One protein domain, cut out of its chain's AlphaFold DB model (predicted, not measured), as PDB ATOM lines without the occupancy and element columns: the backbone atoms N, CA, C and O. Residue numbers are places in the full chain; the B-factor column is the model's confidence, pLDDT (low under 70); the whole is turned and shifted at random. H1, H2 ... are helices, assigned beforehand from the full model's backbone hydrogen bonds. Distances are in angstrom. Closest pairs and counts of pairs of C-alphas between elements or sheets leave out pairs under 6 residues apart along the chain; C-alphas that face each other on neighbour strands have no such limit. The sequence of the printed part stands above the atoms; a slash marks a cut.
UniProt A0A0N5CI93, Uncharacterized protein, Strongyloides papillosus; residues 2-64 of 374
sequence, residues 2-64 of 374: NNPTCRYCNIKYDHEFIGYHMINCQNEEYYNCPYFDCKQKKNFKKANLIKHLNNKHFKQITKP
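AT A GLANCE: This is residues 2 to 64 of the 374 residues of an uncharacterized protein of Strongyloides papillosus (UniProt A0A0N5CI93). This domain has little regular structure: two short helices, H2 and H1, lie side by side and run opposite ways as a helical hairpin, set among long loops. The printed part has 63 residues with two named helices, H1 then H2, and no named strand; the class is all helix, with 19 residues in named elements. It is compact and rounded, with a radius of gyration of the C-alphas of 10.4 A and spans of 26 by 26 by 25 A.

IN THESE COORDINATES: H2, residues 46 to 56, is 15.7 A long and ends at C-alpha 56 (207.189, 202.000, 203.379). H1, residues 18 to 25, begins at C-alpha 18 (219.649, 196.841, 204.131) and is 9.9 A long.

HOW THE PARTS SIT: H2 and H1 touch; their closest C-alphas, of Ile 50 and Gly 19, are 6.0 A apart. Their lines stand at a shallow tilt of 18 degrees, opposite ways. O i to N i+4 pairs within hydrogen-bond range number 6 of 7 in H2 and 3 of 4 in H1.

THE WHOLE: The farthest C-alphas, of Asn 2 and Glu 29, are 27.1 A apart. The printed part has no cut. The link from H1 to H2, 20 residues, is long. The mean pLDDT of the printed part is 70.2; residues 23 to 28 and 59 to 64 are among those under 70.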
ATOM      1  N   ASN A   2     219.258 209.020 200.672       60.75
ATOM      2  CA  ASN A   2     220.524 208.615 201.298       60.75
ATOM      3  C   ASN A   2     220.514 207.111 201.600       60.75
ATOM      4  O   ASN A   2     219.571 206.633 202.230       60.75
ATOM      5  N   ASN A   3     221.574 206.399 201.203       70.00
ATOM      6  CA  ASN A   3     221.731 204.973 201.488       70.00
ATOM      7  C   ASN A   3     221.623 204.694 203.004       70.00
ATOM      8  O   ASN A   3     222.315 205.346 203.798       70.00
ATOM      9  N   PRO A   4     220.746 203.767 203.433       73.19
ATOM     10  CA  PRO A   4     220.500 203.486 204.838       73.19
ATOM     11  C   PRO A   4     221.737 202.877 205.497       73.19
ATOM     12  O   PRO A   4     222.439 202.046 204.927       73.19
ATOM     13  N   THR A   5     221.998 203.293 206.734       72.25
ATOM     14  CA  THR A   5     223.089 202.753 207.553       72.25
ATOM     15  C   THR A   5     222.537 201.668 208.467       72.25
ATOM     16  O   THR A   5     221.530 201.879 209.150       72.25
ATOM     17  N   CYS A   6     223.175 200.500 208.482       71.69
ATOM     18  CA  CYS A   6     222.842 199.450 209.432       71.69
ATOM     19  C   CYS A   6     223.192 199.917 210.839       71.69
ATOM     20  O   CYS A   6     224.332 200.273 211.114       71.69
ATOM     21  N   ARG A   7     222.224 199.885 211.751       67.12
ATOM     22  CA  ARG A   7     222.437 200.335 213.133       67.12
ATOM     23  C   ARG A   7     223.297 199.387 213.970       67.12
ATOM     24  O   ARG A   7     223.755 199.794 215.027       67.12
ATOM     25  N   TYR A   8     223.509 198.159 213.502       69.62
ATOM     26  CA  TYR A   8     224.257 197.130 214.224       69.62
ATOM     27  C   TYR A   8     225.752 197.143 213.878       69.62
ATOM     28  O   TYR A   8     226.587 197.074 214.770       69.62
ATOM     29  N   CYS A   9     226.102 197.269 212.592       69.88
ATOM     30  CA  CYS A   9     227.498 197.293 212.132       69.88
ATOM     31  C   CYS A   9     227.975 198.675 211.652       69.88
ATOM     32  O   CYS A   9     229.137 198.832 211.294       69.88
ATOM     33  N   ASN A  10     227.085 199.673 211.623       69.62
ATOM     34  CA  ASN A  10     227.344 201.042 211.168       69.62
ATOM     35  C   ASN A  10     227.817 201.174 209.701       69.62
ATOM     36  O   ASN A  10     228.407 202.184 209.321       69.62
ATOM     37  N   ILE A  11     227.541 200.172 208.856       66.38
ATOM     38  CA  ILE A  11     227.869 200.172 207.420       66.38
ATOM     39  C   ILE A  11     226.668 200.682 206.608       66.38
ATOM     40  O   ILE A  11     225.516 200.356 206.907       66.38
ATOM     41  N   LYS A  12     226.929 201.490 205.571       72.19
ATOM     42  CA  LYS A  12     225.916 201.938 204.600       72.19
ATOM     43  C   LYS A  12     225.641 200.844 203.574       72.19
ATOM     44  O   LYS A  12     226.573 200.318 202.977       72.19
ATOM     45  N   TYR A  13     224.367 200.564 203.336       68.50
ATOM     46  CA  TYR A  13     223.915 199.622 202.318       68.50
ATOM     47  C   TYR A  13     223.005 200.331 201.328       68.50
ATOM     48  O   TYR A  13     222.313 201.286 201.683       68.50
ATOM     49  N   ASP A  14     222.968 199.831 200.100       68.81
ATOM     50  CA  ASP A  14     221.932 200.215 199.151       68.81
ATOM     51  C   ASP A  14     220.548 199.868 199.714       68.81
ATOM     52  O   ASP A  14     220.375 198.900 200.468       68.81
ATOM     53  N   HIS A  15     219.550 200.676 199.348       70.88
ATOM     54  CA  HIS A  15     218.183 200.580 199.870       70.88
ATOM     55  C   HIS A  15     217.600 199.165 199.795       70.88
ATOM     56  O   HIS A  15     216.896 198.744 200.708       70.88
ATOM     57  N   GLU A  16     217.937 198.415 198.748       67.06
ATOM     58  CA  GLU A  16     217.436 197.059 198.534       67.06
ATOM     59  C   GLU A  16     218.124 196.004 199.429       67.06
ATOM     60  O   GLU A  16     217.563 194.950 199.723       67.06
ATOM     61  N   PHE A  17     219.327 196.284 199.932       67.88
ATOM     62  CA  PHE A  17     220.152 195.300 200.639       67.88
ATOM     63  C   PHE A  17     220.075 195.425 202.162       67.88
ATOM     64  O   PHE A  17     220.328 194.450 202.874       67.88
ATOM     65  N   ILE A  18     219.672 196.591 202.683       72.06
ATOM     66  CA  ILE A  18     219.649 196.841 204.131       72.06
ATOM     67  C   ILE A  18     218.718 195.887 204.887       72.06
ATOM     68  O   ILE A  18     219.055 195.438 205.979       72.06
ATOM     69  N   GLY A  19     217.561 195.547 204.308       68.44
ATOM     70  CA  GLY A  19     216.563 194.711 204.976       68.44
ATOM     71  C   GLY A  19     217.073 193.299 205.245       68.44
ATOM     72  O   GLY A  19     216.913 192.785 206.349       68.44
ATOM     73  N   TYR A  20     217.738 192.702 204.257       67.38
ATOM     74  CA  TYR A  20     218.344 191.378 204.383       67.38
ATOM     75  C   TYR A  20     219.620 191.406 205.218       67.38
ATOM     76  O   TYR A  20     219.821 190.524 206.050       67.38
ATOM     77  N   HIS A  21     220.444 192.444 205.060       71.12
ATOM     78  CA  HIS A  21     221.634 192.604 205.883       71.12
ATOM     79  C   HIS A  21     221.276 192.652 207.373       71.12
ATOM     80  O   HIS A  21     221.854 191.901 208.147       71.12
ATOM     81  N   MET A  22     220.302 193.471 207.785       70.38
ATOM     82  CA  MET A  22     219.932 193.601 209.202       70.38
ATOM     83  C   MET A  22     219.490 192.283 209.825       70.38
ATOM     84  O   MET A  22     219.843 191.993 210.961       70.38
ATOM     85  N   ILE A  23     218.767 191.475 209.056       68.06
ATOM     86  CA  ILE A  23     218.297 190.153 209.467       68.06
ATOM     87  C   ILE A  23     219.449 189.174 209.729       68.06
ATOM     88  O   ILE A  23     219.308 188.275 210.554       68.06
ATOM     89  N   ASN A  24     220.563 189.329 209.015       63.38
ATOM     90  CA  ASN A  24     221.726 188.450 209.119       63.38
ATOM     91  C   ASN A  24     222.852 189.056 209.976       63.38
ATOM     92  O   ASN A  24     223.741 188.335 210.414       63.38
ATOM     93  N   CYS A  25     222.827 190.369 210.223       64.81
ATOM     94  CA  CYS A  25     223.860 191.089 210.967       64.81
ATOM     95  C   CYS A  25     223.854 190.728 212.455       64.81
ATOM     96  O   CYS A  25     224.918 190.610 213.056       64.81
ATOM     97  N   GLN A  26     222.669 190.552 213.040       61.53
ATOM     98  CA  GLN A  26     222.488 189.933 214.347       61.53
ATOM     99  C   GLN A  26     221.239 189.056 214.303       61.53
ATOM    100  O   GLN A  26     220.195 189.449 213.780       61.53
ATOM    101  N   ASN A  27     221.355 187.834 214.811       63.75
ATOM    102  CA  ASN A  27     220.262 186.869 214.842       63.75
ATOM    103  C   ASN A  27     219.317 187.185 216.020       63.75
ATOM    104  O   ASN A  27     219.187 186.392 216.949       63.75
ATOM    105  N   GLU A  28     218.740 188.389 216.025       68.31
ATOM    106  CA  GLU A  28     217.821 188.869 217.059       68.31
ATOM    107  C   GLU A  28     216.378 188.425 216.783       68.31
ATOM    108  O   GLU A  28     215.955 188.227 215.642       68.31
ATOM    109  N   GLU A  29     215.576 188.315 217.840       74.56
ATOM    110  CA  GLU A  29     214.153 187.984 217.710       74.56
ATOM    111  C   GLU A  29     213.329 189.162 217.141       74.56
ATOM    112  O   GLU A  29     212.327 188.964 216.439       74.56
ATOM    113  N   TYR A  30     213.783 190.397 217.385       78.62
ATOM    114  CA  TYR A  30     213.102 191.632 217.005       78.62
ATOM    115  C   TYR A  30     214.073 192.660 216.433       78.62
ATOM    116  O   TYR A  30     215.122 192.922 217.002       78.62
ATOM    117  N   TYR A  31     213.663 193.313 215.348       77.94
ATOM    118  CA  TYR A  31     214.475 194.273 214.613       77.94
ATOM    119  C   TYR A  31     213.817 195.654 214.554       77.94
ATOM    120  O   TYR A  31     212.590 195.791 214.512       77.94
ATOM    121  N   ASN A  32     214.641 196.697 214.483       81.06
ATOM    122  CA  ASN A  32     214.204 198.082 214.298       81.06
ATOM    123  C   ASN A  32     214.296 198.505 212.824       81.06
ATOM    124  O   ASN A  32     215.114 197.981 212.074       81.06
ATOM    125  N   CYS A  33     213.492 199.482 212.391       79.25
ATOM    126  CA  CYS A  33     213.625 200.024 211.033       79.25
ATOM    127  C   CYS A  33     214.924 200.862 210.917       79.25
ATOM    128  O   CYS A  33     215.150 201.740 211.759       79.25
ATOM    129  N   PRO A  34     215.776 200.637 209.893       73.38
ATOM    130  CA  PRO A  34     217.045 201.351 209.727       73.38
ATOM    131  C   PRO A  34     216.867 202.822 209.336       73.38
ATOM    132  O   PRO A  34     217.753 203.637 209.584       73.38
ATOM    133  N   TYR A  35     215.723 203.188 208.755       75.19
ATOM    134  CA  TYR A  35     215.454 204.551 208.309       75.19
ATOM    135  C   TYR A  35     215.112 205.450 209.501       75.19
ATOM    136  O   TYR A  35     214.120 205.235 210.203       75.19
ATOM    137  N   PHE A  36     215.938 206.474 209.732       69.88
ATOM    138  CA  PHE A  36     215.791 207.408 210.855       69.88
ATOM    139  C   PHE A  36     214.451 208.154 210.857       69.88
ATOM    140  O   PHE A  36     213.912 208.415 211.933       69.88
ATOM    141  N   ASP A  37     213.862 208.369 209.683       74.25
ATOM    142  CA  ASP A  37     212.624 209.139 209.524       74.25
ATOM    143  C   ASP A  37     211.366 208.256 209.513       74.25
ATOM    144  O   ASP A  37     210.243 208.746 209.392       74.25
ATOM    145  N   CYS A  38     211.519 206.934 209.652       77.62
ATOM    146  CA  CYS A  38     210.370 206.038 209.680       77.62
ATOM    147  C   CYS A  38     209.537 206.260 210.948       77.62
ATOM    148  O   CYS A  38     210.073 206.256 212.049       77.62
ATOM    149  N   LYS A  39     208.213 206.400 210.828       76.38
ATOM    150  CA  LYS A  39     207.316 206.537 211.994       76.38
ATOM    151  C   LYS A  39     207.125 205.223 212.769       76.38
ATOM    152  O   LYS A  39     206.839 205.253 213.959       76.38
ATOM    153  N   GLN A  40     207.317 204.070 212.125       74.19
ATOM    154  CA  GLN A  40     207.218 202.743 212.744       74.19
ATOM    155  C   GLN A  40     208.627 202.191 212.990       74.19
ATOM    156  O   GLN A  40     209.162 201.437 212.184       74.19
ATOM    157  N   LYS A  41     209.270 202.630 214.079       68.19
ATOM    158  CA  LYS A  41     210.712 202.406 214.294       68.19
ATOM    159  C   LYS A  41     211.081 201.068 214.936       68.19
ATOM    160  O   LYS A  41     212.260 200.731 214.873       68.19
ATOM    161  N   LYS A  42     210.152 200.345 215.576       75.44
ATOM    162  CA  LYS A  42     210.517 199.302 216.552       75.44
ATOM    163  C   LYS A  42     209.763 197.976 216.428       75.44
ATOM    164  O   LYS A  42     208.605 197.958 216.022       75.44
ATOM    165  N   ASN A  43     210.430 196.915 216.888       78.19
ATOM    166  CA  ASN A  43     209.884 195.595 217.234       78.19
ATOM    167  C   ASN A  43     209.285 194.782 216.078       78.19
ATOM    168  O   ASN A  43     208.226 194.164 216.206       78.19
ATOM    169  N   PHE A  44     209.977 194.724 214.944       79.31
ATOM    170  CA  PHE A  44     209.584 193.843 213.851       79.31
ATOM    171  C   PHE A  44     210.193 192.451 214.013       79.31
ATOM    172  O   PHE A  44     211.409 192.302 214.013       79.31
ATOM    173  N   LYS A  45     209.361 191.405 214.024       79.25
ATOM    174  CA  LYS A  45     209.842 190.050 213.703       79.25
ATOM    175  C   LYS A  45     210.405 190.029 212.273       79.25
ATOM    176  O   LYS A  45     209.909 190.764 211.416       79.25
ATOM    177  N   LYS A  46     211.370 189.145 211.985       73.88
ATOM    178  CA  LYS A  46     212.076 189.004 210.685       73.88
ATOM    179  C   LYS A  46     211.170 189.173 209.450       73.88
ATOM    180  O   LYS A  46     211.437 189.999 208.579       73.88
ATOM    181  N   ALA A  47     210.044 188.455 209.398       70.62
ATOM    182  CA  ALA A  47     209.093 188.533 208.283       70.62
ATOM    183  C   ALA A  47     208.350 189.884 208.185       70.62
ATOM    184  O   ALA A  47     208.060 190.362 207.086       70.62
ATOM    185  N   ASN A  48     208.066 190.513 209.327       79.56
ATOM    186  CA  ASN A  48     207.363 191.791 209.403       79.56
ATOM    187  C   ASN A  48     208.279 192.966 209.056       79.56
ATOM    188  O   ASN A  48     207.788 193.945 208.499       79.56
ATOM    189  N   LEU A  49     209.590 192.858 209.314       78.81
ATOM    190  CA  LEU A  49     210.561 193.885 208.931       78.81
ATOM    191  C   LEU A  49     210.636 194.005 207.407       78.81
ATOM    192  O   LEU A  49     210.479 195.098 206.874       78.81
ATOM    193  N   ILE A  50     210.801 192.886 206.694       73.44
ATOM    194  CA  ILE A  50     210.846 192.894 205.223       73.44
ATOM    195  C   ILE A  50     209.543 193.435 204.638       73.44
ATOM    196  O   ILE A  50     209.572 194.273 203.741       73.44
ATOM    197  N   LYS A  51     208.393 193.013 205.179       76.50
ATOM    198  CA  LYS A  51     207.087 193.531 204.751       76.50
ATOM    199  C   LYS A  51     206.973 195.037 204.987       76.50
ATOM    200  O   LYS A  51     206.494 195.756 204.119       76.50
ATOM    201  N   HIS A  52     207.420 195.520 206.144       83.56
ATOM    202  CA  HIS A  52     207.444 196.942 206.463       83.56
ATOM    203  C   HIS A  52     208.317 197.727 205.474       83.56
ATOM    204  O   HIS A  52     207.854 198.708 204.895       83.56
ATOM    205  N   LEU A  53     209.541 197.261 205.225       78.31
ATOM    206  CA  LEU A  53     210.477 197.897 204.304       78.31
ATOM    207  C   LEU A  53     209.945 197.933 202.858       78.31
ATOM    208  O   LEU A  53     209.922 199.001 202.248       78.31
ATOM    209  N   ASN A  54     209.391 196.816 202.372       74.38
ATOM    210  CA  ASN A  54     208.736 196.707 201.059       74.38
ATOM    211  C   ASN A  54     207.470 197.578 200.917       74.38
ATOM    212  O   ASN A  54     207.033 197.862 199.806       74.38
ATOM    213  N   ASN A  55     206.836 197.963 202.028       75.81
ATOM    214  CA  ASN A  55     205.613 198.769 202.007       75.81
ATOM    215  C   ASN A  55     205.879 200.264 202.196       75.81
ATOM    216  O   ASN A  55     205.069 201.088 201.773       75.81
ATOM    217  N   LYS A  56     206.948 200.625 202.912       78.06
ATOM    218  CA  LYS A  56     207.189 202.000 203.379       78.06
ATOM    219  C   LYS A  56     208.454 202.639 202.822       78.06
ATOM    220  O   LYS A  56     208.538 203.862 202.850       78.06
ATOM    221  N   HIS A  57     209.412 201.850 202.339       76.69
ATOM    222  CA  HIS A  57     210.744 202.352 202.002       76.69
ATOM    223  C   HIS A  57     211.210 202.008 200.581       76.69
ATOM    224  O   HIS A  57     211.988 202.778 200.026       76.69
ATOM    225  N   PHE A  58     210.727 200.927 199.960       71.81
ATOM    226  CA  PHE A  58     211.044 200.584 198.564       71.81
ATOM    227  C   PHE A  58     209.993 199.650 197.944       71.81
ATOM    228  O   PHE A  58     209.327 198.917 198.663       71.81
ATOM    229  N   LYS A  59     209.826 199.670 196.611       55.41
ATOM    230  CA  LYS A  59     208.860 198.816 195.891       55.41
ATOM    231  C   LYS A  59     209.408 197.388 195.738       55.41
ATOM    232  O   LYS A  59     210.406 197.203 195.060       55.41
ATOM    233  N   GLN A  60     208.727 196.425 196.371       51.47
ATOM    234  CA  GLN A  60     208.852 194.958 196.253       51.47
ATOM    235  C   GLN A  60     210.249 194.381 195.949       51.47
ATOM    236  O   GLN A  60     210.633 194.228 194.794       51.47
ATOM    237  N   ILE A  61     210.911 193.866 196.989       50.72
ATOM    238  CA  ILE A  61     211.916 192.808 196.834       50.72
ATOM    239  C   ILE A  61     211.225 191.467 197.058       50.72
ATOM    240  O   ILE A  61     210.663 191.213 198.133       50.72
ATOM    241  N   THR A  62     211.226 190.618 196.034       46.22
ATOM    242  CA  THR A  62     210.751 189.238 196.120       46.22
ATOM    243  C   THR A  62     211.578 188.473 197.150       46.22
ATOM    244  O   THR A  62     212.801 188.548 197.197       46.22
ATOM    245  N   LYS A  63     210.875 187.754 198.025       42.88
ATOM    246  CA  LYS A  63     211.445 186.913 199.081       42.88
ATOM    247  C   LYS A  63     212.339 185.838 198.426       42.88
ATOM    248  O   LYS A  63     211.787 185.026 197.679       42.88
ATOM    249  N   PRO A  64     213.655 185.752 198.690       44.09
ATOM    250  CA  PRO A  64     214.382 184.527 198.401       44.09
ATOM    251  C   PRO A  64     213.789 183.429 199.291       44.09
ATOM    252  O   PRO A  64     213.514 183.644 200.478       44.09
TER     253      PRO A  64